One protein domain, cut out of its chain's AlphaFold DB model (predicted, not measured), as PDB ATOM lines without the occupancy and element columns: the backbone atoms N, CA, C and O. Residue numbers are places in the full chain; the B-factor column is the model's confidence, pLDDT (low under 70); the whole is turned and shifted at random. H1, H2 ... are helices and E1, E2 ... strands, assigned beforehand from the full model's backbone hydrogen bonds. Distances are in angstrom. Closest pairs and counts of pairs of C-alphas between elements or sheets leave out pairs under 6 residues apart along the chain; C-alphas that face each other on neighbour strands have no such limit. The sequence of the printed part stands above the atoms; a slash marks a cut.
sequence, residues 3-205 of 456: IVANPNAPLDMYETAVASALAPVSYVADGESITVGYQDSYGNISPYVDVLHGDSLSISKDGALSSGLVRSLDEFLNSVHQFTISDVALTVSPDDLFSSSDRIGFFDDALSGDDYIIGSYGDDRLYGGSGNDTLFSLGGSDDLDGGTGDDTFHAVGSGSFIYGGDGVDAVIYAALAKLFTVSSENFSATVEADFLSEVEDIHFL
ATOM      1  N   ILE A   3     -34.374  38.075  -7.253       92.50
ATOM      2  CA  ILE A   3     -34.343  39.547  -7.232       92.50
ATOM      3  C   ILE A   3     -32.894  40.027  -7.165       92.50
ATOM      4  O   ILE A   3     -32.089  39.511  -6.393       92.50
ATOM      5  N   VAL A   4     -32.542  41.010  -7.994       95.00
ATOM      6  CA  VAL A   4     -31.219  41.647  -7.966       95.00
ATOM      7  C   VAL A   4     -31.373  43.158  -8.027       95.00
ATOM      8  O   VAL A   4     -31.830  43.695  -9.041       95.00
ATOM      9  N   ALA A   5     -30.958  43.837  -6.962       93.38
ATOM     10  CA  ALA A   5     -30.891  45.285  -6.908       93.38
ATOM     11  C   ALA A   5     -29.793  45.842  -7.823       93.38
ATOM     12  O   ALA A   5     -28.764  45.217  -8.102       93.38
ATOM     13  N   ASN A   6     -29.979  47.081  -8.258       92.38
ATOM     14  CA  ASN A   6     -28.901  47.901  -8.765       92.38
ATOM     15  C   ASN A   6     -27.935  48.170  -7.600       92.38
ATOM     16  O   ASN A   6     -28.339  48.778  -6.615       92.38
ATOM     17  N   PRO A   7     -26.637  47.841  -7.722       91.38
ATOM     18  CA  PRO A   7     -25.694  47.991  -6.615       91.38
ATOM     19  C   PRO A   7     -25.565  49.418  -6.055       91.38
ATOM     20  O   PRO A   7     -25.029  49.604  -4.970       91.38
ATOM     21  N   ASN A   8     -25.994  50.439  -6.808       89.81
ATOM     22  CA  ASN A   8     -25.895  51.847  -6.416       89.81
ATOM     23  C   ASN A   8     -27.251  52.499  -6.109       89.81
ATOM     24  O   ASN A   8     -27.307  53.727  -5.999       89.81
ATOM     25  N   ALA A   9     -28.331  51.724  -6.045       87.12
ATOM     26  CA  ALA A   9     -29.651  52.223  -5.698       87.12
ATOM     27  C   ALA A   9     -30.254  51.316  -4.617       87.12
ATOM     28  O   ALA A   9     -30.351  50.118  -4.872       87.12
ATOM     29  N   PRO A  10     -30.637  51.872  -3.454       84.88
ATOM     30  CA  PRO A  10     -31.319  51.115  -2.414       84.88
ATOM     31  C   PRO A  10     -32.524  50.357  -2.962       84.88
ATOM     32  O   PRO A  10     -33.354  50.939  -3.666       84.88
ATOM     33  N   LEU A  11     -32.610  49.073  -2.641       85.00
ATOM     34  CA  LEU A  11     -33.782  48.255  -2.893       85.00
ATOM     35  C   LEU A  11     -34.753  48.451  -1.738       85.00
ATOM     36  O   LEU A  11     -34.421  48.159  -0.600       85.00
ATOM     37  N   ASP A  12     -35.960  48.928  -2.027       84.38
ATOM     38  CA  ASP A  12     -37.010  49.051  -1.021       84.38
ATOM     39  C   ASP A  12     -38.253  48.249  -1.430       84.38
ATOM     40  O   ASP A  12     -39.133  48.742  -2.137       84.38
ATOM     41  N   MET A  13     -38.333  47.001  -0.957       78.31
ATOM     42  CA  MET A  13     -39.477  46.104  -1.173       78.31
ATOM     43  C   MET A  13     -40.672  46.424  -0.253       78.31
ATOM     44  O   MET A  13     -41.773  45.913  -0.460       78.31
ATOM     45  N   TYR A  14     -40.520  47.318   0.731       63.97
ATOM     46  CA  TYR A  14     -41.625  47.811   1.572       63.97
ATOM     47  C   TYR A  14     -42.185  49.138   1.076       63.97
ATOM     48  O   TYR A  14     -43.364  49.445   1.274       63.97
ATOM     49  N   GLU A  15     -41.398  49.901   0.321       55.50
ATOM     50  CA  GLU A  15     -41.909  50.936  -0.558       55.50
ATOM     51  C   GLU A  15     -42.701  50.324  -1.702       55.50
ATOM     52  O   GLU A  15     -43.209  51.111  -2.492       55.50
ATOM     53  N   THR A  16     -42.940  48.994  -1.701       48.03
ATOM     54  CA  THR A  16     -44.090  48.307  -2.297       48.03
ATOM     55  C   THR A  16     -45.454  48.486  -1.553       48.03
ATOM     56  O   THR A  16     -46.531  48.207  -2.076       48.03
ATOM     57  N   ALA A  17     -45.503  49.320  -0.500       39.88
ATOM     58  CA  ALA A  17     -46.735  49.851   0.119       39.88
ATOM     59  C   ALA A  17     -47.136  51.309  -0.253       39.88
ATOM     60  O   ALA A  17     -48.317  51.631  -0.210       39.88
ATOM     61  N   VAL A  18     -46.251  52.208  -0.707       42.44
ATOM     62  CA  VAL A  18     -46.629  53.598  -1.105       42.44
ATOM     63  C   VAL A  18     -47.437  53.707  -2.427       42.44
ATOM     64  O   VAL A  18     -48.417  54.442  -2.498       42.44
ATOM     65  N   ALA A  19     -47.138  52.917  -3.455       41.88
ATOM     66  CA  ALA A  19     -47.989  52.600  -4.608       41.88
ATOM     67  C   ALA A  19     -49.207  51.712  -4.328       41.88
ATOM     68  O   ALA A  19     -50.019  51.561  -5.232       41.88
ATOM     69  N   SER A  20     -49.469  51.284  -3.085       42.97
ATOM     70  CA  SER A  20     -50.859  50.932  -2.724       42.97
ATOM     71  C   SER A  20     -51.796  52.155  -2.814       42.97
ATOM     72  O   SER A  20     -53.011  52.001  -2.902       42.97
ATOM     73  N   ALA A  21     -51.238  53.378  -2.860       47.62
ATOM     74  CA  ALA A  21     -51.952  54.618  -3.166       47.62
ATOM     75  C   ALA A  21     -51.752  55.120  -4.609       47.62
ATOM     76  O   ALA A  21     -52.337  56.155  -4.960       47.62
ATOM     77  N   LEU A  22     -50.935  54.446  -5.432       57.56
ATOM     78  CA  LEU A  22     -50.746  54.826  -6.827       57.56
ATOM     79  C   LEU A  22     -51.527  53.872  -7.738       57.56
ATOM     80  O   LEU A  22     -51.324  52.664  -7.722       57.56
ATOM     81  N   ALA A  23     -52.415  54.414  -8.565       64.19
ATOM     82  CA  ALA A  23     -53.108  53.613  -9.567       64.19
ATOM     83  C   ALA A  23     -52.257  53.543 -10.845       64.19
ATOM     84  O   ALA A  23     -51.702  54.575 -11.246       64.19
ATOM     85  N   PRO A  24     -52.172  52.386 -11.525       70.81
ATOM     86  CA  PRO A  24     -51.594  52.338 -12.860       70.81
ATOM     87  C   PRO A  24     -52.433  53.206 -13.810       70.81
ATOM     88  O   PRO A  24     -53.665  53.157 -13.809       70.81
ATOM     89  N   VAL A  25     -51.767  54.031 -14.618       74.19
ATOM     90  CA  VAL A  25     -52.420  55.005 -15.515       74.19
ATOM     91  C   VAL A  25     -52.064  54.857 -16.975       74.19
ATOM     92  O   VAL A  25     -52.766  55.386 -17.838       74.19
ATOM     93  N   SER A  26     -50.962  54.181 -17.268       78.44
ATOM     94  CA  SER A  26     -50.497  54.020 -18.633       78.44
ATOM     95  C   SER A  26     -49.789  52.700 -18.801       78.44
ATOM     96  O   SER A  26     -48.917  52.365 -18.005       78.44
ATOM     97  N   TYR A  27     -50.120  52.027 -19.893       81.44
ATOM     98  CA  TYR A  27     -49.452  50.826 -20.350       81.44
ATOM     99  C   TYR A  27     -48.963  51.087 -21.774       81.44
ATOM    100  O   TYR A  27     -49.746  51.484 -22.645       81.44
ATOM    101  N   VAL A  28     -47.666  50.911 -22.015       85.06
ATOM    102  CA  VAL A  28     -47.043  51.116 -23.329       85.06
ATOM    103  C   VAL A  28     -46.339  49.834 -23.735       85.06
ATOM    104  O   VAL A  28     -45.387  49.419 -23.086       85.06
ATOM    105  N   ALA A  29     -46.819  49.200 -24.805       85.38
ATOM    106  CA  ALA A  29     -46.196  48.002 -25.352       85.38
ATOM    107  C   ALA A  29     -45.071  48.364 -26.335       85.38
ATOM    108  O   ALA A  29     -45.298  49.157 -27.251       85.38
ATOM    109  N   ASP A  30     -43.909  47.722 -26.195       83.50
ATOM    110  CA  ASP A  30     -42.772  47.814 -27.128       83.50
ATOM    111  C   ASP A  30     -42.396  46.432 -27.696       83.50
ATOM    112  O   ASP A  30     -41.258  45.970 -27.663       83.50
ATOM    113  N   GLY A  31     -43.407  45.713 -28.190       79.12
ATOM    114  CA  GLY A  31     -43.243  44.377 -28.761       79.12
ATOM    115  C   GLY A  31     -43.223  43.274 -27.703       79.12
ATOM    116  O   GLY A  31     -44.225  42.581 -27.554       79.12
ATOM    117  N   GLU A  32     -42.100  43.106 -27.002       81.06
ATOM    118  CA  GLU A  32     -41.876  42.009 -26.032       81.06
ATOM    119  C   GLU A  32     -42.025  42.441 -24.563       81.06
ATOM    120  O   GLU A  32     -42.004  41.600 -23.663       81.06
ATOM    121  N   SER A  33     -42.210  43.740 -24.316       90.81
ATOM    122  CA  SER A  33     -42.416  44.290 -22.980       90.81
ATOM    123  C   SER A  33     -43.595  45.252 -22.911       90.81
ATOM    124  O   SER A  33     -44.052  45.801 -23.923       90.81
ATOM    125  N   ILE A  34     -44.097  45.450 -21.694       89.06
ATOM    126  CA  ILE A  34     -45.095  46.463 -21.364       89.06
ATOM    127  C   ILE A  34     -44.553  47.330 -20.239       89.06
ATOM    128  O   ILE A  34     -44.310  46.852 -19.136       89.06
ATOM    129  N   THR A  35     -44.408  48.620 -20.519       89.75
ATOM    130  CA  THR A  35     -44.076  49.633 -19.520       89.75
ATOM    131  C   THR A  35     -45.342  50.115 -18.823       89.75
ATOM    132  O   THR A  35     -46.279  50.556 -19.497       89.75
ATOM    133  N   VAL A  36     -45.357  50.065 -17.495       85.56
ATOM    134  CA  VAL A  36     -46.440  50.510 -16.615       85.56
ATOM    135  C   VAL A  36     -46.012  51.791 -15.906       85.56
ATOM    136  O   VAL A  36     -44.946  51.860 -15.302       85.56
ATOM    137  N   GLY A  37     -46.842  52.826 -16.004       84.06
ATOM    138  CA  GLY A  37     -46.664  54.088 -15.282       84.06
ATOM    139  C   GLY A  37     -47.777  54.301 -14.262       84.06
ATOM    140  O   GLY A  37     -48.922  53.905 -14.500       84.06
ATOM    141  N   TYR A  38     -47.451  54.974 -13.160       80.56
ATOM    142  CA  TYR A  38     -48.335  55.145 -12.004       80.56
ATOM    143  C   TYR A  38     -48.692  56.619 -11.744       80.56
ATOM    144  O   TYR A  38     -47.963  57.522 -12.157       80.56
ATOM    145  N   GLN A  39     -49.802  56.888 -11.046       77.50
ATOM    146  CA  GLN A  39     -50.153  58.231 -10.548       77.50
ATOM    147  C   GLN A  39     -50.637  58.193  -9.101       77.50
ATOM    148  O   GLN A  39     -51.264  57.216  -8.701       77.50
ATOM    149  N   ASP A  40     -50.443  59.277  -8.350       74.31
ATOM    150  CA  ASP A  40     -50.982  59.406  -6.993       74.31
ATOM    151  C   ASP A  40     -52.485  59.715  -6.952       74.31
ATOM    152  O   ASP A  40     -53.122  60.048  -7.954       74.31
ATOM    153  N   SER A  41     -53.068  59.637  -5.752       73.25
ATOM    154  CA  SER A  41     -54.480  59.978  -5.509       73.25
ATOM    155  C   SER A  41     -54.869  61.426  -5.877       73.25
ATOM    156  O   SER A  41     -56.060  61.740  -5.940       73.25
ATOM    157  N   TYR A  42     -53.896  62.301  -6.157       79.75
ATOM    158  CA  TYR A  42     -54.088  63.684  -6.597       79.75
ATOM    159  C   TYR A  42     -53.899  63.867  -8.118       79.75
ATOM    160  O   TYR A  42     -54.105  64.975  -8.620       79.75
ATOM    161  N   GLY A  43     -53.563  62.801  -8.854       78.19
ATOM    162  CA  GLY A  43     -53.362  62.798 -10.305       78.19
ATOM    163  C   GLY A  43     -51.963  63.228 -10.760       78.19
ATOM    164  O   GLY A  43     -51.784  63.545 -11.938       78.19
ATOM    165  N   ASN A  44     -50.974  63.273  -9.863       82.44
ATOM    166  CA  ASN A  44     -49.582  63.515 -10.241       82.44
ATOM    167  C   ASN A  44     -48.949  62.217 -10.745       82.44
ATOM    168  O   ASN A  44     -49.077  61.177 -10.100       82.44
ATOM    169  N   ILE A  45     -48.234  62.286 -11.873       83.19
ATOM    170  CA  ILE A  45     -47.485  61.143 -12.406       83.19
ATOM    171  C   ILE A  45     -46.344  60.798 -11.452       83.19
ATOM    172  O   ILE A  45     -45.549  61.662 -11.075       83.19
ATOM    173  N   SER A  46     -46.287  59.524 -11.093       82.50
ATOM    174  CA  SER A  46     -45.233  58.941 -10.285       82.50
ATOM    175  C   SER A  46     -43.915  58.884 -11.063       82.50
ATOM    176  O   SER A  46     -43.930  58.617 -12.267       82.50
ATOM    177  N   PRO A  47     -42.764  59.101 -10.407       83.75
ATOM    178  CA  PRO A  47     -41.461  58.863 -11.020       83.75
ATOM    179  C   PRO A  47     -41.114  57.368 -11.151       83.75
ATOM    180  O   PRO A  47     -40.090  57.067 -11.770       83.75
ATOM    181  N   TYR A  48     -41.931  56.477 -10.574       83.75
ATOM    182  CA  TYR A  48     -41.798  55.024 -10.684       83.75
ATOM    183  C   TYR A  48     -42.383  54.509 -11.995       83.75
ATOM    184  O   TYR A  48     -43.462  54.937 -12.429       83.75
ATOM    185  N   VAL A  49     -41.662  53.581 -12.609       86.19
ATOM    186  CA  VAL A  49     -42.028  52.913 -13.853       86.19
ATOM    187  C   VAL A  49     -41.614  51.453 -13.765       86.19
ATOM    188  O   VAL A  49     -40.436  51.181 -13.546       86.19
ATOM    189  N   ASP A  50     -42.545  50.551 -14.061       86.44
ATOM    190  CA  ASP A  50     -42.245  49.121 -14.159       86.44
ATOM    191  C   ASP A  50     -42.200  48.694 -15.617       86.44
ATOM    192  O   ASP A  50     -42.999  49.145 -16.440       86.44
ATOM    193  N   VAL A  51     -41.285  47.800 -15.957       90.19
ATOM    194  CA  VAL A  51     -41.206  47.191 -17.282       90.19
ATOM    195  C   VAL A  51     -41.395  45.692 -17.134       90.19
ATOM    196  O   VAL A  51     -40.552  44.988 -16.593       90.19
ATOM    197  N   LEU A  52     -42.529  45.204 -17.627       88.88
ATOM    198  CA  LEU A  52     -42.878  43.789 -17.623       88.88
ATOM    199  C   LEU A  52     -42.367  43.144 -18.898       88.88
ATOM    200  O   LEU A  52     -42.700  43.599 -19.993       88.88
ATOM    201  N   HIS A  53     -41.631  42.052 -18.764       92.12
ATOM    202  CA  HIS A  53     -41.160  41.239 -19.878       92.12
ATOM    203  C   HIS A  53     -41.822  39.872 -19.818       92.12
ATOM    204  O   HIS A  53     -41.983  39.298 -18.739       92.12
ATOM    205  N   GLY A  54     -42.221  39.329 -20.967       91.06
ATOM    206  CA  GLY A  54     -42.941  38.068 -20.934       91.06
ATOM    207  C   GLY A  54     -43.513  37.571 -22.249       91.06
ATOM    208  O   GLY A  54     -43.337  38.154 -23.316       91.06
ATOM    209  N   ASP A  55     -44.243  36.465 -22.149       90.75
ATOM    210  CA  ASP A  55     -44.815  35.767 -23.289       90.75
ATOM    211  C   ASP A  55     -46.224  36.294 -23.590       90.75
ATOM    212  O   ASP A  55     -47.122  36.242 -22.746       90.75
ATOM    213  N   SER A  56     -46.459  36.734 -24.831       90.12
ATOM    214  CA  SER A  56     -47.791  37.144 -25.322       90.12
ATOM    215  C   SER A  56     -48.488  38.212 -24.461       90.12
ATOM    216  O   SER A  56     -49.717  38.198 -24.317       90.12
ATOM    217  N   LEU A  57     -47.706  39.133 -23.892       87.69
ATOM    218  CA  LEU A  57     -48.212  40.268 -23.130       87.69
ATOM    219  C   LEU A  57     -49.089  41.167 -24.021       87.69
ATOM    220  O   LEU A  57     -48.708  41.507 -25.143       87.69
ATOM    221  N   SER A  58     -50.282  41.540 -23.549       86.81
ATOM    222  CA  SER A  58     -51.203  42.368 -24.335       86.81
ATOM    223  C   SER A  58     -52.007  43.363 -23.499       86.81
ATOM    224  O   SER A  58     -52.380  43.088 -22.358       86.81
ATOM    225  N   ILE A  59     -52.308  44.517 -24.101       85.50
ATOM    226  CA  ILE A  59     -53.080  45.610 -23.498       85.50
ATOM    227  C   ILE A  59     -54.479  45.640 -24.131       85.50
ATOM    228  O   ILE A  59     -54.626  45.528 -25.354       85.50
ATOM    229  N   SER A  60     -55.515  45.807 -23.316       82.31
ATOM    230  CA  SER A  60     -56.902  45.963 -23.749       82.31
ATOM    231  C   SER A  60     -57.160  47.342 -24.375       82.31
ATOM    232  O   SER A  60     -56.336  48.254 -24.357       82.31
ATOM    233  N   LYS A  61     -58.341  47.525 -24.980       79.31
ATOM    234  CA  LYS A  61     -58.689  48.774 -25.693       79.31
ATOM    235  C   LYS A  61     -58.831  49.999 -24.787       79.31
ATOM    236  O   LYS A  61     -58.706  51.118 -25.271       79.31
ATOM    237  N   ASP A  62     -59.161  49.778 -23.525       74.62
ATOM    238  CA  ASP A  62     -59.210  50.771 -22.449       74.62
ATOM    239  C   ASP A  62     -57.835  51.028 -21.816       74.62
ATOM    240  O   ASP A  62     -57.718  51.887 -20.949       74.62
ATOM    241  N   GLY A  63     -56.788  50.364 -22.319       74.19
ATOM    242  CA  GLY A  63     -55.409  50.653 -21.968       74.19
ATOM    243  C   GLY A  63     -54.890  49.884 -20.763       74.19
ATOM    244  O   GLY A  63     -53.825  50.254 -20.308       74.19
ATOM    245  N   ALA A  64     -55.580  48.851 -20.265       75.06
ATOM    246  CA  ALA A  64     -55.126  48.019 -19.146       75.06
ATOM    247  C   ALA A  64     -54.350  46.777 -19.617       75.06
ATOM    248  O   ALA A  64     -54.579  46.264 -20.714       75.06
ATOM    249  N   LEU A  65     -53.444  46.259 -18.788       78.06
ATOM    250  CA  LEU A  65     -52.820  44.955 -19.024       78.06
ATOM    251  C   LEU A  65     -53.900  43.857 -18.995       78.06
ATOM    252  O   LEU A  65     -54.705  43.808 -18.073       78.06
ATOM    253  N   SER A  66     -53.953  43.007 -20.023       81.88
ATOM    254  CA  SER A  66     -55.132  42.161 -20.274       81.88
ATOM    255  C   SER A  66     -54.852  40.670 -20.445       81.88
ATOM    256  O   SER A  66     -55.736  39.855 -20.185       81.88
ATOM    257  N   SER A  67     -53.650  40.289 -20.884       85.38
ATOM    258  CA  SER A  67     -53.236  38.886 -20.970       85.38
ATOM    259  C   SER A  67     -51.719  38.746 -21.072       85.38
ATOM    260  O   SER A  67     -51.024  39.709 -21.390       85.38
ATOM    261  N   GLY A  68     -51.247  37.510 -20.925       88.19
ATOM    262  CA  GLY A  68     -49.863  37.101 -21.144       88.19
ATOM    263  C   GLY A  68     -49.265  36.466 -19.895       88.19
ATOM    264  O   GLY A  68     -49.969  36.240 -18.913       88.19
ATOM    265  N   LEU A  69     -47.982  36.145 -19.956       87.88
ATOM    266  CA  LEU A  69     -47.236  35.550 -18.854       87.88
ATOM    267  C   LEU A  69     -46.005  36.406 -18.583       87.88
ATOM    268  O   LEU A  69     -45.141  36.504 -19.451       87.88
ATOM    269  N   VAL A  70     -45.934  37.017 -17.406       87.31
ATOM    270  CA  VAL A  70     -44.776  37.801 -16.968       87.31
ATOM    271  C   VAL A  70     -43.656  36.842 -16.564       87.31
ATOM    272  O   VAL A  70     -43.890  35.873 -15.841       87.31
ATOM    273  N   ARG A  71     -42.452  37.111 -17.074       89.56
ATOM    274  CA  ARG A  71     -41.215  36.351 -16.841       89.56
ATOM    275  C   ARG A  71     -40.188  37.127 -16.033       89.56
ATOM    276  O   ARG A  71     -39.435  36.527 -15.270       89.56
ATOM    277  N   SER A  72     -40.158  38.442 -16.216       90.44
ATOM    278  CA  SER A  72     -39.350  39.351 -15.413       90.44
ATOM    279  C   SER A  72     -40.000  40.729 -15.320       90.44
ATOM    280  O   SER A  72     -40.829  41.100 -16.159       90.44
ATOM    281  N   LEU A  73     -39.612  41.472 -14.290       89.44
ATOM    282  CA  LEU A  73     -40.031  42.841 -14.020       89.44
ATOM    283  C   LEU A  73     -38.789  43.672 -13.703       89.44
ATOM    284  O   LEU A  73     -37.984  43.266 -12.871       89.44
ATOM    285  N   ASP A  74     -38.652  44.825 -14.349       90.31
ATOM    286  CA  ASP A  74     -37.660  45.839 -13.992       90.31
ATOM    287  C   ASP A  74     -38.356  47.068 -13.407       90.31
ATOM    288  O   ASP A  74     -39.230  47.633 -14.065       90.31
ATOM    289  N   GLU A  75     -37.943  47.515 -12.221       88.12
ATOM    290  CA  GLU A  75     -38.419  48.779 -11.646       88.12
ATOM    291  C   GLU A  75     -37.425  49.912 -11.935       88.12
ATOM    292  O   GLU A  75     -36.201  49.752 -11.866       88.12
ATOM    293  N   PHE A  76     -37.951  51.092 -12.256       88.88
ATOM    294  CA  PHE A  76     -37.187  52.314 -12.458       88.88
ATOM    295  C   PHE A  76     -37.749  53.456 -11.618       88.88
ATOM    296  O   PHE A  76     -38.939  53.748 -11.675       88.88
ATOM    297  N   LEU A  77     -36.861  54.213 -10.972       87.00
ATOM    298  CA  LEU A  77     -37.168  55.463 -10.284       87.00
ATOM    299  C   LEU A  77     -36.435  56.610 -10.976       87.00
ATOM    300  O   LEU A  77     -35.212  56.596 -11.100       87.00
ATOM    301  N   ASN A  78     -37.161  57.629 -11.443       88.56
ATOM    302  CA  ASN A  78     -36.569  58.767 -12.166       88.56
ATOM    303  C   ASN A  78     -35.681  58.326 -13.350       88.56
ATOM    304  O   ASN A  78     -34.627  58.912 -13.608       88.56
ATOM    305  N   SER A  79     -36.107  57.275 -14.063       89.62
ATOM    306  CA  SER A  79     -35.359  56.638 -15.163       89.62
ATOM    307  C   SER A  79     -34.050  55.942 -14.757       89.62
ATOM    308  O   SER A  79     -33.276  55.551 -15.631       89.62
ATOM    309  N   VAL A  80     -33.799  55.762 -13.461       90.12
ATOM    310  CA  VAL A  80     -32.703  54.945 -12.936       90.12
ATOM    311  C   VAL A  80     -33.258  53.569 -12.597       90.12
ATOM    312  O   VAL A  80     -34.208  53.469 -11.829       90.12
ATOM    313  N   HIS A  81     -32.665  52.520 -13.162       92.00
ATOM    314  CA  HIS A  81     -33.004  51.132 -12.830       92.00
ATOM    315  C   HIS A  81     -32.763  50.873 -11.340       92.00
ATOM    316  O   HIS A  81     -31.688  51.219 -10.847       92.00
ATOM    317  N   GLN A  82     -33.760  50.339 -10.640       89.75
ATOM    318  CA  GLN A  82     -33.699  50.030  -9.210       89.75
ATOM    319  C   GLN A  82     -33.401  48.552  -8.988       89.75
ATOM    320  O   GLN A  82     -32.429  48.239  -8.318       89.75
ATOM    321  N   PHE A  83     -34.174  47.647  -9.588       91.00
ATOM    322  CA  PHE A  83     -33.955  46.208  -9.471       91.00
ATOM    323  C   PHE A  83     -34.599  45.440 -10.623       91.00
ATOM    324  O   PHE A  83     -35.442  45.964 -11.354       91.00
ATOM    325  N   THR A  84     -34.204  44.176 -10.749       92.00
ATOM    326  CA  THR A  84     -34.834  43.198 -11.636       92.00
ATOM    327  C   THR A  84     -35.352  42.022 -10.819       92.00
ATOM    328  O   THR A  84     -34.587  41.406 -10.077       92.00
ATOM    329  N   ILE A  85     -36.613  41.647 -11.031       90.25
ATOM    330  CA  ILE A  85     -37.174  40.350 -10.644       90.25
ATOM    331  C   ILE A  85     -37.120  39.434 -11.865       90.25
ATOM    332  O   ILE A  85     -37.610  39.796 -12.933       90.25
ATOM    333  N   SER A  86     -36.520  38.256 -11.731       92.12
ATOM    334  CA  SER A  86     -36.350  37.255 -12.789       92.12
ATOM    335  C   SER A  86     -36.932  35.902 -12.389       92.12
ATOM    336  O   SER A  86     -37.150  35.622 -11.211       92.12
ATOM    337  N   ASP A  87     -37.130  35.047 -13.393       88.25
ATOM    338  CA  ASP A  87     -37.634  33.678 -13.235       88.25
ATOM    339  C   ASP A  87     -39.030  33.616 -12.596       88.25
ATOM    340  O   ASP A  87     -39.371  32.690 -11.864       88.25
ATOM    341  N   VAL A  88     -39.858  34.604 -12.937       83.56
ATOM    342  CA  VAL A  88     -41.256  34.709 -12.520       83.56
ATOM    343  C   VAL A  88     -42.156  33.954 -13.510       83.56
ATOM    344  O   VAL A  88     -41.829  33.783 -14.692       83.56
ATOM    345  N   ALA A  89     -43.313  33.478 -13.050       84.44
ATOM    346  CA  ALA A  89     -44.316  32.825 -13.893       84.44
ATOM    347  C   ALA A  89     -45.737  33.317 -13.579       84.44
ATOM    348  O   ALA A  89     -46.658  32.523 -13.383       84.44
ATOM    349  N   LEU A  90     -45.922  34.638 -13.570       80.56
ATOM    350  CA  LEU A  90     -47.200  35.256 -13.222       80.56
ATOM    351  C   LEU A  90     -48.073  35.436 -14.460       80.56
ATOM    352  O   LEU A  90     -47.744  36.165 -15.401       80.56
ATOM    353  N   THR A  91     -49.199  34.727 -14.478       84.06
ATOM    354  CA  THR A  91     -50.180  34.859 -15.555       84.06
ATOM    355  C   THR A  91     -50.964  36.139 -15.349       84.06
ATOM    356  O   THR A  91     -51.519  36.367 -14.280       84.06
ATOM    357  N   VAL A  92     -51.063  36.954 -16.396       78.25
ATOM    358  CA  VAL A  92     -51.886  38.154 -16.351       78.25
ATOM    359  C   VAL A  92     -53.347  37.780 -16.159       78.25
ATOM    360  O   VAL A  92     -53.986  37.235 -17.062       78.25
ATOM    361  N   SER A  93     -53.870  38.143 -14.994       68.81
ATOM    362  CA  SER A  93     -55.293  38.215 -14.707       68.81
ATOM    363  C   SER A  93     -55.708  39.694 -14.701       68.81
ATOM    364  O   SER A  93     -55.004  40.505 -14.095       68.81
ATOM    365  N   PRO A  94     -56.805  40.079 -15.386       56.12
ATOM    366  CA  PRO A  94     -57.260  41.470 -15.482       56.12
ATOM    367  C   PRO A  94     -57.475  42.192 -14.141       56.12
ATOM    368  O   PRO A  94     -57.518  43.422 -14.140       56.12
ATOM    369  N   ASP A  95     -57.596  41.451 -13.036       56.28
ATOM    370  CA  ASP A  95     -57.908  41.986 -11.709       56.28
ATOM    371  C   ASP A  95     -56.716  41.961 -10.717       56.28
ATOM    372  O   ASP A  95     -56.763  42.679  -9.717       56.28
ATOM    373  N   ASP A  96     -55.624  41.226 -10.991       55.66
ATOM    374  CA  ASP A  96     -54.723  40.767  -9.907       55.66
ATOM    375  C   ASP A  96     -53.316  41.401  -9.884       55.66
ATOM    376  O   ASP A  96     -52.727  41.517  -8.820       55.66
ATOM    377  N   LEU A  97     -52.760  41.874 -11.009       58.06
ATOM    378  CA  LEU A  97     -51.353  42.336 -11.013       58.06
ATOM    379  C   LEU A  97     -51.126  43.757 -10.474       58.06
ATOM    380  O   LEU A  97     -50.066  44.036  -9.928       58.06
ATOM    381  N   PHE A  98     -52.076  44.677 -10.681       58.59
ATOM    382  CA  PHE A  98     -51.892  46.107 -10.370       58.59
ATOM    383  C   PHE A  98     -53.181  46.794  -9.892       58.59
ATOM    384  O   PHE A  98     -53.316  48.017 -10.015       58.59
ATOM    385  N   SER A  99     -54.180  46.038  -9.416       51.28
ATOM    386  CA  SER A  99     -55.401  46.665  -8.902       51.28
ATOM    387  C   SER A  99     -55.086  47.468  -7.630       51.28
ATOM    388  O   SER A  99     -54.208  47.132  -6.838       51.28
ATOM    389  N   SER A 100     -55.739  48.626  -7.514       48.72
ATOM    390  CA  SER A 100     -55.271  49.849  -6.841       48.72
ATOM    391  C   SER A 100     -55.230  49.829  -5.303       48.72
ATOM    392  O   SER A 100     -55.615  50.812  -4.670       48.72
ATOM    393  N   SER A 101     -54.825  48.725  -4.691       48.44
ATOM    394  CA  SER A 101     -54.638  48.631  -3.241       48.44
ATOM    395  C   SER A 101     -53.745  47.477  -2.793       48.44
ATOM    396  O   SER A 101     -53.382  47.464  -1.622       48.44
ATOM    397  N   ASP A 102     -53.383  46.544  -3.680       51.03
ATOM    398  CA  ASP A 102     -52.768  45.272  -3.282       51.03
ATOM    399  C   ASP A 102     -51.432  45.024  -3.986       51.03
ATOM    400  O   ASP A 102     -51.177  43.987  -4.587       51.03
ATOM    401  N   ARG A 103     -50.540  46.017  -3.919       53.22
ATOM    402  CA  ARG A 103     -49.136  45.814  -4.299       53.22
ATOM    403  C   ARG A 103     -48.415  44.837  -3.344       53.22
ATOM    404  O   ARG A 103     -47.328  44.382  -3.659       53.22
ATOM    405  N   ILE A 104     -49.074  44.474  -2.243       54.56
ATOM    406  CA  ILE A 104     -48.740  43.330  -1.394       54.56
ATOM    407  C   ILE A 104     -49.062  42.026  -2.145       54.56
ATOM    408  O   ILE A 104     -48.149  41.255  -2.371       54.56
ATOM    409  N   GLY A 105     -50.257  41.862  -2.727       59.53
ATOM    410  CA  GLY A 105     -50.620  40.655  -3.493       59.53
ATOM    411  C   GLY A 105     -49.685  40.248  -4.650       59.53
ATOM    412  O   GLY A 105     -49.452  39.059  -4.840       59.53
ATOM    413  N   PHE A 106     -49.100  41.191  -5.409       67.75
ATOM    414  CA  PHE A 106     -48.104  40.830  -6.440       67.75
ATOM    415  C   PHE A 106     -46.816  40.281  -5.829       67.75
ATOM    416  O   PHE A 106     -46.285  39.302  -6.343       67.75
ATOM    417  N   PHE A 107     -46.297  40.934  -4.784       71.38
ATOM    418  CA  PHE A 107     -45.087  40.468  -4.119       71.38
ATOM    419  C   PHE A 107     -45.374  39.189  -3.341       71.38
ATOM    420  O   PHE A 107     -44.595  38.276  -3.481       71.38
ATOM    421  N   ASP A 108     -46.518  39.034  -2.681       73.00
ATOM    422  CA  ASP A 108     -46.910  37.774  -2.037       73.00
ATOM    423  C   ASP A 108     -46.954  36.601  -3.035       73.00
ATOM    424  O   ASP A 108     -46.489  35.505  -2.735       73.00
ATOM    425  N   ASP A 109     -47.485  36.821  -4.243       74.81
ATOM    426  CA  ASP A 109     -47.510  35.791  -5.287       74.81
ATOM    427  C   ASP A 109     -46.123  35.570  -5.925       74.81
ATOM    428  O   ASP A 109     -45.772  34.440  -6.283       74.81
ATOM    429  N   ALA A 110     -45.344  36.638  -6.128       76.94
ATOM    430  CA  ALA A 110     -44.016  36.574  -6.742       76.94
ATOM    431  C   ALA A 110     -42.971  35.963  -5.803       76.94
ATOM    432  O   ALA A 110     -42.164  35.162  -6.267       76.94
ATOM    433  N   LEU A 111     -43.044  36.333  -4.525       84.12
ATOM    434  CA  LEU A 111     -42.225  35.904  -3.393       84.12
ATOM    435  C   LEU A 111     -42.767  34.614  -2.745       84.12
ATOM    436  O   LEU A 111     -42.739  34.424  -1.527       84.12
ATOM    437  N   SER A 112     -43.429  33.785  -3.554       86.00
ATOM    438  CA  SER A 112     -43.912  32.486  -3.106       86.00
ATOM    439  C   SER A 112     -42.951  31.386  -3.545       86.00
ATOM    440  O   SER A 112     -42.600  31.259  -4.723       86.00
ATOM    441  N   GLY A 113     -42.608  30.518  -2.600       91.50
ATOM    442  CA  GLY A 113     -41.571  29.506  -2.751       91.50
ATOM    443  C   GLY A 113     -40.165  30.073  -2.559       91.50
ATOM    444  O   GLY A 113     -39.991  31.232  -2.250       91.50
ATOM    445  N   ASP A 114     -39.165  29.220  -2.767       95.88
ATOM    446  CA  ASP A 114     -37.777  29.540  -2.428       95.88
ATOM    447  C   ASP A 114     -37.164  30.597  -3.372       95.88
ATOM    448  O   ASP A 114     -37.028  30.394  -4.599       95.88
ATOM    449  N   ASP A 115     -36.737  31.709  -2.786       95.06
ATOM    450  CA  ASP A 115     -36.272  32.899  -3.475       95.06
ATOM    451  C   ASP A 115     -34.821  33.267  -3.188       95.06
ATOM    452  O   ASP A 115     -34.213  32.929  -2.179       95.06
ATOM    453  N   TYR A 116     -34.220  33.963  -4.152       96.38
ATOM    454  CA  TYR A 116     -32.850  34.448  -4.056       96.38
ATOM    455  C   TYR A 116     -32.826  35.960  -4.252       96.38
ATOM    456  O   TYR A 116     -32.965  36.448  -5.381       96.38
ATOM    457  N   ILE A 117     -32.633  36.704  -3.167       95.69
ATOM    458  CA  ILE A 117     -32.742  38.164  -3.133       95.69
ATOM    459  C   ILE A 117     -31.369  38.767  -2.862       95.69
ATOM    460  O   ILE A 117     -30.692  38.423  -1.897       95.69
ATOM    461  N   ILE A 118     -30.942  39.679  -3.732       96.50
ATOM    462  CA  ILE A 118     -29.679  40.402  -3.596       96.50
ATOM    463  C   ILE A 118     -29.971  41.898  -3.507       96.50
ATOM    464  O   ILE A 118     -30.454  42.484  -4.481       96.50
ATOM    465  N   GLY A 119     -29.630  42.491  -2.367       95.06
ATOM    466  CA  GLY A 119     -29.634  43.924  -2.109       95.06
ATOM    467  C   GLY A 119     -28.547  44.693  -2.864       95.06
ATOM    468  O   GLY A 119     -27.884  44.195  -3.783       95.06
ATOM    469  N   SER A 120     -28.409  45.960  -2.510       94.12
ATOM    470  CA  SER A 120     -27.473  46.933  -3.047       94.12
ATOM    471  C   SER A 120     -26.300  47.159  -2.080       94.12
ATOM    472  O   SER A 120     -26.089  46.418  -1.139       94.12
ATOM    473  N   TYR A 121     -25.448  48.156  -2.324       94.00
ATOM    474  CA  TYR A 121     -24.457  48.572  -1.318       94.00
ATOM    475  C   TYR A 121     -24.990  49.649  -0.353       94.00
ATOM    476  O   TYR A 121     -24.219  50.166   0.460       94.00
ATOM    477  N   GLY A 122     -26.245  50.075  -0.530       93.25
ATOM    478  CA  GLY A 122     -26.930  51.065   0.302       93.25
ATOM    479  C   GLY A 122     -27.872  50.410   1.310       93.25
ATOM    480  O   GLY A 122     -27.853  49.204   1.457       93.25
ATOM    481  N   ASP A 123     -28.669  51.232   1.993       94.38
ATOM    482  CA  ASP A 123     -29.613  50.782   3.024       94.38
ATOM    483  C   ASP A 123     -30.868  50.187   2.370       94.38
ATOM    484  O   ASP A 123     -31.705  50.938   1.856       94.38
ATOM    485  N   ASP A 124     -30.997  48.864   2.372       93.06
ATOM    486  CA  ASP A 124     -32.093  48.166   1.704       93.06
ATOM    487  C   ASP A 124     -33.236  47.790   2.659       93.06
ATOM    488  O   ASP A 124     -33.077  47.704   3.876       93.06
ATOM    489  N   ARG A 125     -34.418  47.532   2.095       91.19
ATOM    490  CA  ARG A 125     -35.504  46.813   2.765       91.19
ATOM    491  C   ARG A 125     -35.876  45.590   1.947       91.19
ATOM    492  O   ARG A 125     -36.448  45.736   0.862       91.19
ATOM    493  N   LEU A 126     -35.545  44.408   2.455       92.31
ATOM    494  CA  LEU A 126     -35.723  43.129   1.770       92.31
ATOM    495  C   LEU A 126     -36.761  42.281   2.509       92.31
ATOM    496  O   LEU A 126     -36.753  42.235   3.735       92.31
ATOM    497  N   TYR A 127     -37.627  41.612   1.750       91.38
ATOM    498  CA  TYR A 127     -38.647  40.702   2.271       91.38
ATOM    499  C   TYR A 127     -38.581  39.380   1.500       91.38
ATOM    500  O   TYR A 127     -38.667  39.420   0.272       91.38
ATOM    501  N   GLY A 128     -38.371  38.262   2.200       93.12
ATOM    502  CA  GLY A 128     -38.282  36.912   1.635       93.12
ATOM    503  C   GLY A 128     -39.638  36.426   1.152       93.12
ATOM    504  O   GLY A 128     -39.795  36.191  -0.039       93.12
ATOM    505  N   GLY A 129     -40.642  36.461   2.029       91.62
ATOM    506  CA  GLY A 129     -42.009  36.071   1.712       91.62
ATOM    507  C   GLY A 129     -42.350  34.717   2.314       91.62
ATOM    508  O   GLY A 129     -42.353  34.555   3.531       91.62
ATOM    509  N   SER A 130     -42.763  33.770   1.474       93.38
ATOM    510  CA  SER A 130     -43.039  32.403   1.917       93.38
ATOM    511  C   SER A 130     -42.175  31.426   1.147       93.38
ATOM    512  O   SER A 130     -42.199  31.466  -0.073       93.38
ATOM    513  N   GLY A 131     -41.552  30.462   1.813       96.50
ATOM    514  CA  GLY A 131     -40.573  29.583   1.180       96.50
ATOM    515  C   GLY A 131     -39.272  29.608   1.964       96.50
ATOM    516  O   GLY A 131     -39.193  30.253   2.993       96.50
ATOM    517  N   ASN A 132     -38.280  28.849   1.515       98.19
ATOM    518  CA  ASN A 132     -36.963  28.873   2.142       98.19
ATOM    519  C   ASN A 132     -36.059  29.808   1.338       98.19
ATOM    520  O   ASN A 132     -35.474  29.402   0.324       98.19
ATOM    521  N   ASP A 133     -35.962  31.056   1.770       97.94
ATOM    522  CA  ASP A 133     -35.363  32.132   1.000       97.94
ATOM    523  C   ASP A 133     -33.887  32.338   1.335       97.94
ATOM    524  O   ASP A 133     -33.361  31.961   2.382       97.94
ATOM    525  N   THR A 134     -33.151  32.933   0.398       98.25
ATOM    526  CA  THR A 134     -31.767  33.354   0.616       98.25
ATOM    527  C   THR A 134     -31.596  34.834   0.300       98.25
ATOM    528  O   THR A 134     -31.691  35.251  -0.859       98.25
ATOM    529  N   LEU A 135     -31.285  35.627   1.326       97.88
ATOM    530  CA  LEU A 135     -31.175  37.083   1.260       97.88
ATOM    531  C   LEU A 135     -29.712  37.528   1.422       97.88
ATOM    532  O   LEU A 135     -29.023  37.125   2.355       97.88
ATOM    533  N   PHE A 136     -29.224  38.391   0.530       97.00
ATOM    534  CA  PHE A 136     -27.877  38.978   0.579       97.00
ATOM    535  C   PHE A 136     -27.977  40.498   0.684       97.00
ATOM    536  O   PHE A 136     -28.382  41.127  -0.291       97.00
ATOM    537  N   SER A 137     -27.547  41.098   1.796       92.38
ATOM    538  CA  SER A 137     -27.606  42.561   1.955       92.38
ATOM    539  C   SER A 137     -26.507  43.315   1.198       92.38
ATOM    540  O   SER A 137     -26.738  44.401   0.711       92.38
ATOM    541  N   LEU A 138     -25.313  42.730   1.036       91.38
ATOM    542  CA  LEU A 138     -24.133  43.299   0.348       91.38
ATOM    543  C   LEU A 138     -23.523  44.604   0.920       91.38
ATOM    544  O   LEU A 138     -22.380  44.915   0.562       91.38
ATOM    545  N   GLY A 139     -24.187  45.338   1.811       91.69
ATOM    546  CA  GLY A 139     -23.670  46.522   2.504       91.69
ATOM    547  C   GLY A 139     -24.788  47.274   3.226       91.69
ATOM    548  O   GLY A 139     -25.853  46.720   3.396       91.69
ATOM    549  N   GLY A 140     -24.547  48.526   3.631       93.81
ATOM    550  CA  GLY A 140     -25.602  49.369   4.214       93.81
ATOM    551  C   GLY A 140     -26.024  49.013   5.646       93.81
ATOM    552  O   GLY A 140     -25.358  48.238   6.341       93.81
ATOM    553  N   SER A 141     -27.077  49.699   6.097       95.75
ATOM    554  CA  SER A 141     -27.889  49.365   7.271       95.75
ATOM    555  C   SER A 141     -29.295  49.001   6.789       95.75
ATOM    556  O   SER A 141     -30.058  49.884   6.397       95.75
ATOM    557  N   ASP A 142     -29.624  47.715   6.818       95.94
ATOM    558  CA  ASP A 142     -30.788  47.157   6.118       95.94
ATOM    559  C   ASP A 142     -31.916  46.757   7.067       95.94
ATOM    560  O   ASP A 142     -31.671  46.443   8.229       95.94
ATOM    561  N   ASP A 143     -33.141  46.698   6.554       95.44
ATOM    562  CA  ASP A 143     -34.261  45.992   7.182       95.44
ATOM    563  C   ASP A 143     -34.494  44.682   6.399       95.44
ATOM    564  O   ASP A 143     -34.926  44.719   5.244       95.44
ATOM    565  N   LEU A 144     -34.183  43.531   6.998       96.50
ATOM    566  CA  LEU A 144     -34.326  42.200   6.398       96.50
ATOM    567  C   LEU A 144     -35.387  41.393   7.153       96.50
ATOM    568  O   LEU A 144     -35.310  41.270   8.374       96.50
ATOM    569  N   ASP A 145     -36.335  40.820   6.421       96.31
ATOM    570  CA  ASP A 145     -37.424  39.990   6.947       96.31
ATOM    571  C   ASP A 145     -37.542  38.736   6.068       96.31
ATOM    572  O   ASP A 145     -37.707  38.863   4.853       96.31
ATOM    573  N   GLY A 146     -37.355  37.553   6.652       96.81
ATOM    574  CA  GLY A 146     -37.422  36.267   5.948       96.81
ATOM    575  C   GLY A 146     -38.863  35.900   5.633       96.81
ATOM    576  O   GLY A 146     -39.250  35.794   4.472       96.81
ATOM    577  N   GLY A 147     -39.706  35.903   6.661       96.00
ATOM    578  CA  GLY A 147     -41.134  35.672   6.537       96.00
ATOM    579  C   GLY A 147     -41.498  34.293   7.064       96.00
ATOM    580  O   GLY A 147     -41.487  34.086   8.274       96.00
ATOM    581  N   THR A 148     -41.945  33.384   6.197       96.81
ATOM    582  CA  THR A 148     -42.274  32.007   6.600       96.81
ATOM    583  C   THR A 148     -41.439  30.997   5.831       96.81
ATOM    584  O   THR A 148     -41.475  31.030   4.605       96.81
ATOM    585  N   GLY A 149     -40.917  29.984   6.509       98.06
ATOM    586  CA  GLY A 149     -40.025  28.971   5.948       98.06
ATOM    587  C   GLY A 149     -38.654  29.058   6.605       98.06
ATOM    588  O   GLY A 149     -38.470  29.829   7.530       98.06
ATOM    589  N   ASP A 150     -37.726  28.196   6.199       98.56
ATOM    590  CA  ASP A 150     -36.377  28.189   6.778       98.56
ATOM    591  C   ASP A 150     -35.468  29.099   5.938       98.56
ATOM    592  O   ASP A 150     -34.975  28.681   4.879       98.56
ATOM    593  N   ASP A 151     -35.249  30.329   6.398       98.69
ATOM    594  CA  ASP A 151     -34.577  31.380   5.639       98.69
ATOM    595  C   ASP A 151     -33.085  31.499   5.964       98.69
ATOM    596  O   ASP A 151     -32.594  31.174   7.047       98.69
ATOM    597  N   THR A 152     -32.304  31.975   4.993       98.69
ATOM    598  CA  THR A 152     -30.861  32.194   5.143       98.69
ATOM    599  C   THR A 152     -30.456  33.613   4.756       98.69
ATOM    600  O   THR A 152     -30.578  34.031   3.604       98.69
ATOM    601  N   PHE A 153     -29.845  34.334   5.692       98.62
ATOM    602  CA  PHE A 153     -29.349  35.693   5.492       98.62
ATOM    603  C   PHE A 153     -27.824  35.715   5.434       98.62
ATOM    604  O   PHE A 153     -27.128  35.305   6.361       98.62
ATOM    605  N   HIS A 154     -27.280  36.282   4.368       97.06
ATOM    606  CA  HIS A 154     -25.870  36.632   4.264       97.06
ATOM    607  C   HIS A 154     -25.693  38.109   4.607       97.06
ATOM    608  O   HIS A 154     -25.686  38.973   3.722       97.06
ATOM    609  N   ALA A 155     -25.556  38.381   5.904       86.81
ATOM    610  CA  ALA A 155     -25.408  39.726   6.433       86.81
ATOM    611  C   ALA A 155     -24.005  40.278   6.140       86.81
ATOM    612  O   ALA A 155     -22.978  39.748   6.574       86.81
ATOM    613  N   VAL A 156     -23.962  41.368   5.379       86.69
ATOM    614  CA  VAL A 156     -22.765  42.173   5.133       86.69
ATOM    615  C   VAL A 156     -23.130  43.625   5.388       86.69
ATOM    616  O   VAL A 156     -24.148  44.088   4.896       86.69
ATOM    617  N   GLY A 157     -22.282  44.357   6.102       84.88
ATOM    618  CA  GLY A 157     -22.581  45.734   6.487       84.88
ATOM    619  C   GLY A 157     -22.560  45.888   7.998       84.88
ATOM    620  O   GLY A 157     -21.828  45.172   8.680       84.88
ATOM    621  N   SER A 158     -23.284  46.885   8.498       89.44
ATOM    622  CA  SER A 158     -23.432  47.101   9.936       89.44
ATOM    623  C   SER A 158     -24.675  47.929  10.222       89.44
ATOM    624  O   SER A 158     -24.888  48.953   9.567       89.44
ATOM    625  N   GLY A 159     -25.393  47.590  11.285       95.12
ATOM    626  CA  GLY A 159     -26.567  48.343  11.715       95.12
ATOM    627  C   GLY A 159     -27.860  47.857  11.077       95.12
ATOM    628  O   GLY A 159     -28.812  48.635  11.034       95.12
ATOM    629  N   SER A 160     -27.884  46.622  10.573       96.75
ATOM    630  CA  SER A 160     -29.075  46.031   9.967       96.75
ATOM    631  C   SER A 160     -30.001  45.434  11.037       96.75
ATOM    632  O   SER A 160     -29.548  44.957  12.081       96.75
ATOM    633  N   PHE A 161     -31.306  45.464  10.787       97.81
ATOM    634  CA  PHE A 161     -32.317  44.719  11.527       97.81
ATOM    635  C   PHE A 161     -32.651  43.459  10.736       97.81
ATOM    636  O   PHE A 161     -33.032  43.552   9.572       97.81
ATOM    637  N   ILE A 162     -32.493  42.293  11.356       98.50
ATOM    638  CA  ILE A 162     -32.739  40.996  10.726       98.50
ATOM    639  C   ILE A 162     -33.801  40.258  11.530       98.50
ATOM    640  O   ILE A 162     -33.637  40.011  12.728       98.50
ATOM    641  N   TYR A 163     -34.885  39.926  10.849       98.25
ATOM    642  CA  TYR A 163     -36.010  39.164  11.356       98.25
ATOM    643  C   TYR A 163     -36.116  37.874  10.539       98.25
ATOM    644  O   TYR A 163     -36.311  37.961   9.330       98.25
ATOM    645  N   GLY A 164     -35.916  36.708  11.159       98.31
ATOM    646  CA  GLY A 164     -36.067  35.428  10.453       98.31
ATOM    647  C   GLY A 164     -37.540  35.146  10.185       98.31
ATOM    648  O   GLY A 164     -37.987  35.252   9.048       98.31
ATOM    649  N   GLY A 165     -38.312  34.999  11.259       98.12
ATOM    650  CA  GLY A 165     -39.763  34.858  11.206       98.12
ATOM    651  C   GLY A 165     -40.218  33.461  11.612       98.12
ATOM    652  O   GLY A 165     -39.781  32.921  12.627       98.12
ATOM    653  N   ASP A 166     -41.189  32.906  10.883       97.75
ATOM    654  CA  ASP A 166     -41.709  31.566  11.149       97.75
ATOM    655  C   ASP A 166     -40.819  30.516  10.469       97.75
ATOM    656  O   ASP A 166     -40.994  30.258   9.283       97.75
ATOM    657  N   GLY A 167     -39.989  29.791  11.213       97.88
ATOM    658  CA  GLY A 167     -39.165  28.736  10.622       97.88
ATOM    659  C   GLY A 167     -37.977  28.364  11.485       97.88
ATOM    660  O   GLY A 167     -38.014  28.539  12.703       97.88
ATOM    661  N   VAL A 168     -36.961  27.768  10.864       98.31
ATOM    662  CA  VAL A 168     -35.610  27.685  11.425       98.31
ATOM    663  C   VAL A 168     -34.689  28.532  10.563       98.31
ATOM    664  O   VAL A 168     -34.228  28.085   9.511       98.31
ATOM    665  N   ASP A 169     -34.388  29.728  11.052       98.75
ATOM    666  CA  ASP A 169     -33.695  30.745  10.275       98.75
ATOM    667  C   ASP A 169     -32.217  30.861  10.638       98.75
ATOM    668  O   ASP A 169     -31.805  30.686  11.791       98.75
ATOM    669  N   ALA A 170     -31.405  31.200   9.639       98.62
ATOM    670  CA  ALA A 170     -29.958  31.244   9.764       98.62
ATOM    671  C   ALA A 170     -29.358  32.565   9.267       98.62
ATOM    672  O   ALA A 170     -29.575  32.977   8.129       98.62
ATOM    673  N   VAL A 171     -28.495  33.192  10.069       98.69
ATOM    674  CA  VAL A 171     -27.662  34.330   9.637       98.69
ATOM    675  C   VAL A 171     -26.206  33.896   9.528       98.69
ATOM    676  O   VAL A 171     -25.641  33.335  10.462       98.69
ATOM    677  N   ILE A 172     -25.568  34.181   8.391       98.12
ATOM    678  CA  ILE A 172     -24.197  33.769   8.081       98.12
ATOM    679  C   ILE A 172     -23.272  34.987   8.020       98.12
ATOM    680  O   ILE A 172     -23.348  35.803   7.099       98.12
ATOM    681  N   TYR A 173     -22.303  35.024   8.933       96.81
ATOM    682  CA  TYR A 173     -21.158  35.925   8.908       96.81
ATOM    683  C   TYR A 173     -19.928  35.192   8.356       96.81
ATOM    684  O   TYR A 173     -19.399  34.260   8.961       96.81
ATOM    685  N   ALA A 174     -19.417  35.632   7.203       94.25
ATOM    686  CA  ALA A 174     -18.273  35.011   6.518       94.25
ATOM    687  C   ALA A 174     -16.904  35.358   7.152       94.25
ATOM    688  O   ALA A 174     -15.942  35.695   6.458       94.25
ATOM    689  N   ALA A 175     -16.818  35.312   8.480       95.56
ATOM    690  CA  ALA A 175     -15.634  35.626   9.271       95.56
ATOM    691  C   ALA A 175     -15.614  34.812  10.579       95.56
ATOM    692  O   ALA A 175     -16.602  34.180  10.944       95.56
ATOM    693  N   LEU A 176     -14.466  34.799  11.263       97.69
ATOM    694  CA  LEU A 176     -14.314  34.125  12.559       97.69
ATOM    695  C   LEU A 176     -15.097  34.867  13.646       97.69
ATOM    696  O   LEU A 176     -15.071  36.099  13.680       97.69
ATOM    697  N   ALA A 177     -15.720  34.132  14.565       97.44
ATOM    698  CA  ALA A 177     -16.588  34.683  15.606       97.44
ATOM    699  C   ALA A 177     -15.881  35.730  16.477       97.44
ATOM    700  O   ALA A 177     -16.447  36.779  16.779       97.44
ATOM    701  N   LYS A 178     -14.598  35.514  16.804       96.44
ATOM    702  CA  LYS A 178     -13.795  36.437  17.633       96.44
ATOM    703  C   LYS A 178     -13.484  37.786  16.974       96.44
ATOM    704  O   LYS A 178     -12.900  38.653  17.623       96.44
ATOM    705  N   LEU A 179     -13.844  37.974  15.703       96.25
ATOM    706  CA  LEU A 179     -13.785  39.280  15.040       96.25
ATOM    707  C   LEU A 179     -15.000  40.159  15.348       96.25
ATOM    708  O   LEU A 179     -14.978  41.336  14.994       96.25
ATOM    709  N   PHE A 180     -16.018  39.606  16.010       96.38
ATOM    710  CA  PHE A 180     -17.252  40.295  16.344       96.38
ATOM    711  C   PHE A 180     -17.443  40.396  17.854       96.38
ATOM    712  O   PHE A 180     -17.152  39.485  18.631       96.38
ATOM    713  N   THR A 181     -18.023  41.511  18.270       96.81
ATOM    714  CA  THR A 181     -18.670  41.656  19.564       96.81
ATOM    715  C   THR A 181     -20.071  41.074  19.454       96.81
ATOM    716  O   THR A 181     -20.929  41.660  18.798       96.81
ATOM    717  N   VAL A 182     -20.314  39.937  20.103       98.00
ATOM    718  CA  VAL A 182     -21.632  39.293  20.125       98.00
ATOM    719  C   VAL A 182     -22.240  39.399  21.518       98.00
ATOM    720  O   VAL A 182     -21.590  39.106  22.523       98.00
ATOM    721  N   SER A 183     -23.498  39.816  21.579       97.88
ATOM    722  CA  SER A 183     -24.314  39.766  22.793       97.88
ATOM    723  C   SER A 183     -25.673  39.166  22.477       97.88
ATOM    724  O   SER A 183     -26.187  39.379  21.386       97.88
ATOM    725  N   SER A 184     -26.249  38.416  23.410       98.12
ATOM    726  CA  SER A 184     -27.497  37.694  23.186       98.12
ATOM    727  C   SER A 184     -28.335  37.600  24.454       98.12
ATOM    728  O   SER A 184     -27.824  37.381  25.555       98.12
ATOM    729  N   GLU A 185     -29.642  37.770  24.290       96.94
ATOM    730  CA  GLU A 185     -30.644  37.561  25.328       96.94
ATOM    731  C   GLU A 185     -32.031  37.402  24.706       96.94
ATOM    732  O   GLU A 185     -32.312  37.948  23.645       96.94
ATOM    733  N   ASN A 186     -32.925  36.701  25.406       96.50
ATOM    734  CA  ASN A 186     -34.338  36.575  25.045       96.50
ATOM    735  C   ASN A 186     -34.596  36.160  23.579       96.50
ATOM    736  O   ASN A 186     -35.507  36.705  22.967       96.50
ATOM    737  N   PHE A 187     -33.839  35.189  23.050       97.38
ATOM    738  CA  PHE A 187     -33.948  34.719  21.654       97.38
ATOM    739  C   PHE A 187     -33.649  35.818  20.623       97.38
ATOM    740  O   PHE A 187     -34.253  35.906  19.558       97.38
ATOM    741  N   SER A 188     -32.742  36.722  20.975       98.25
ATOM    742  CA  SER A 188     -32.243  37.765  20.090       98.25
ATOM    743  C   SER A 188     -30.748  37.944  20.305       98.25
ATOM    744  O   SER A 188     -30.209  37.644  21.379       98.25
ATOM    745  N   ALA A 189     -30.074  38.458  19.285       98.50
ATOM    746  CA  ALA A 189     -28.655  38.749  19.331       98.50
ATOM    747  C   ALA A 189     -28.350  40.127  18.755       98.50
ATOM    748  O   ALA A 189     -29.077  40.683  17.938       98.50
ATOM    749  N   THR A 190     -27.227  40.678  19.186       98.31
ATOM    750  CA  THR A 190     -26.569  41.791  18.524       98.31
ATOM    751  C   THR A 190     -25.169  41.347  18.150       98.31
ATOM    752  O   THR A 190     -24.391  40.975  19.035       98.31
ATOM    753  N   VAL A 191     -24.871  41.375  16.853       97.69
ATOM    754  CA  VAL A 191     -23.545  41.095  16.294       97.69
ATOM    755  C   VAL A 191     -22.992  42.421  15.793       97.69
ATOM    756  O   VAL A 191     -23.472  42.984  14.814       97.69
ATOM    757  N   GLU A 192     -22.011  42.966  16.510       95.62
ATOM    758  CA  GLU A 192     -21.555  44.351  16.348       95.62
ATOM    759  C   GLU A 192     -22.706  45.366  16.451       95.62
ATOM    760  O   GLU A 192     -23.119  45.717  17.557       95.62
ATOM    761  N   ALA A 193     -23.211  45.860  15.319       96.00
ATOM    762  CA  ALA A 193     -24.321  46.807  15.257       96.00
ATOM    763  C   ALA A 193     -25.611  46.190  14.699       96.00
ATOM    764  O   ALA A 193     -26.647  46.851  14.755       96.00
ATOM    765  N   ASP A 194     -25.561  44.961  14.183       97.38
ATOM    766  CA  ASP A 194     -26.726  44.282  13.624       97.38
ATOM    767  C   ASP A 194     -27.584  43.722  14.751       97.38
ATOM    768  O   ASP A 194     -27.057  43.115  15.686       97.38
ATOM    769  N   PHE A 195     -28.897  43.908  14.665       98.31
ATOM    770  CA  PHE A 195     -29.865  43.350  15.602       98.31
ATOM    771  C   PHE A 195     -30.630  42.206  14.941       98.31
ATOM    772  O   PHE A 195     -31.264  42.404  13.909       98.31
ATOM    773  N   LEU A 196     -30.571  41.026  15.552       98.62
ATOM    774  CA  LEU A 196     -31.154  39.789  15.051       98.62
ATOM    775  C   LEU A 196     -32.242  39.327  16.023       98.62
ATOM    776  O   LEU A 196     -31.990  39.209  17.227       98.62
ATOM    777  N   SER A 197     -33.427  39.034  15.506       98.38
ATOM    778  CA  SER A 197     -34.564  38.509  16.269       98.38
ATOM    779  C   SER A 197     -35.298  37.448  15.468       98.38
ATOM    780  O   SER A 197     -35.342  37.561  14.250       98.38
ATOM    781  N   GLU A 198     -35.895  36.469  16.154       98.06
ATOM    782  CA  GLU A 198     -36.573  35.342  15.487       98.06
ATOM    783  C   GLU A 198     -35.629  34.664  14.485       98.06
ATOM    784  O   GLU A 198     -35.986  34.431  13.347       98.06
ATOM    785  N   VAL A 199     -34.376  34.467  14.913       98.44
ATOM    786  CA  VAL A 199     -33.331  33.750  14.180       98.44
ATOM    787  C   VAL A 199     -32.834  32.630  15.079       98.44
ATOM    788  O   VAL A 199     -32.376  32.882  16.200       98.44
ATOM    789  N   GLU A 200     -32.899  31.404  14.583       98.50
ATOM    790  CA  GLU A 200     -32.508  30.206  15.311       98.50
ATOM    791  C   GLU A 200     -30.999  30.016  15.354       98.50
ATOM    792  O   GLU A 200     -30.484  29.620  16.399       98.50
ATOM    793  N   ASP A 201     -30.289  30.299  14.261       98.56
ATOM    794  CA  ASP A 201     -28.867  29.995  14.129       98.56
ATOM    795  C   ASP A 201     -28.056  31.182  13.584       98.56
ATOM    796  O   ASP A 201     -28.351  31.774  12.550       98.56
ATOM    797  N   ILE A 202     -26.971  31.532  14.278       98.69
ATOM    798  CA  ILE A 202     -26.009  32.543  13.823       98.69
ATOM    799  C   ILE A 202     -24.679  31.850  13.570       98.69
ATOM    800  O   ILE A 202     -23.979  31.462  14.508       98.69
ATOM    801  N   HIS A 203     -24.327  31.711  12.298       98.31
ATOM    802  CA  HIS A 203     -23.133  31.020  11.846       98.31
ATOM    803  C   HIS A 203     -21.980  31.987  11.588       98.31
ATOM    804  O   HIS A 203     -22.080  32.935  10.809       98.31
ATOM    805  N   PHE A 204     -20.845  31.673  12.191       98.25
ATOM    806  CA  PHE A 204     -19.526  32.190  11.859       98.25
ATOM    807  C   PHE A 204     -18.734  31.083  11.158       98.25
ATOM    808  O   PHE A 204     -19.184  29.940  11.066       98.25
ATOM    809  N   LEU A 205     -17.530  31.385  10.671       97.19
ATOM    810  CA  LEU A 205     -16.696  30.351  10.045       97.19
ATOM    811  C   LEU A 205     -16.338  29.213  11.010       97.19
ATOM    812  O   LEU A 205     -16.227  28.073  10.566       97.19
TER     813      LEU A 205
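This is residues 3 to 205 of the 456 residues of an uncharacterized protein of Novosphingobium sp. 9U (UniProt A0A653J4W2). The model is a rod: from E7 to E17 the chain winds in stacked turns, a flattened solenoid, and at one end its larger sheet runs on through E1 into a strongly twisted fan of strands, E2 to E6. The two walls of the turns make a sandwich, two sheets partly face to face, and the hairpins of E14 to E16 extend the smaller sheet at the other end. The printed part has 203 residues, with two named helices and 17 named strands in the order E1, H1, E2 to E6, H2, E7 to E17. Both sheets are mixed, one in the order E2, E3, E4, E5, E6, E1, E7, E9, E11, E13, E17, the other E8, E10, E12, E16, E15, E14. The class is mostly strand; the whole is compact, with a radius of gyration of the C-alphas of 18.5 A and spans of 63 by 29 by 27 A.

Find C-alpha 3 at (-34.343, 39.547, -7.232), where E1, residues 3 to 5, begins. Next come H1, 18 to 21, E2, 23 to 29, and E3, 33 to 39, 20.2 A long. E4, 45 to 59, bends by 140 degrees at residue 56, and E5, 65 to 77, by 128 degrees at residue 68. E6 is 80 to 86, and H2, 103 to 110, is 10.8 A long. Then read E7, 116 to 118, E8, 125 to 130, E9, 134 to 136, E10, 143 to 148, E11, 152 to 154, E12, 161 to 166, and E13, 170 to 172. E14, 182 to 185, E15, 188 to 191, E16, 194 to 197, and E17, 201 to 203, follow, with C-alpha 203 at (-23.133, 31.020, 11.846).

Look at E1: N 4 and O 84 of antiparallel E6 are 2.9 A apart, and N 3 and O 116 of parallel E7 are 2.9 A apart. E2 to E6 form a meander, each strand the antiparallel neighbour of the one before; N 51 of E4 and O 74 of E5 are 2.8 A apart. E14 to E16 form another, with N 190 and O 183 at 2.8 A. E8 and E10 are parallel, with N 126 and O 143 at 2.9 A. In the sandwich the facing parts are 10.2 A centre to centre. H1 only grazes the larger sheet and H2 the smaller; H2 has 3 of 4 O i to N i+4 pairs within hydrogen-bond range, and H1 is too short for one.

The C-alphas farthest apart, of Lys 61 and Lys 178, are 63.6 A apart. The printed part has no cut; the links E1 to H1 and E6 to H2 are long. Look for pLDDT under 70 at residues 14 to 23 and 93 to 106.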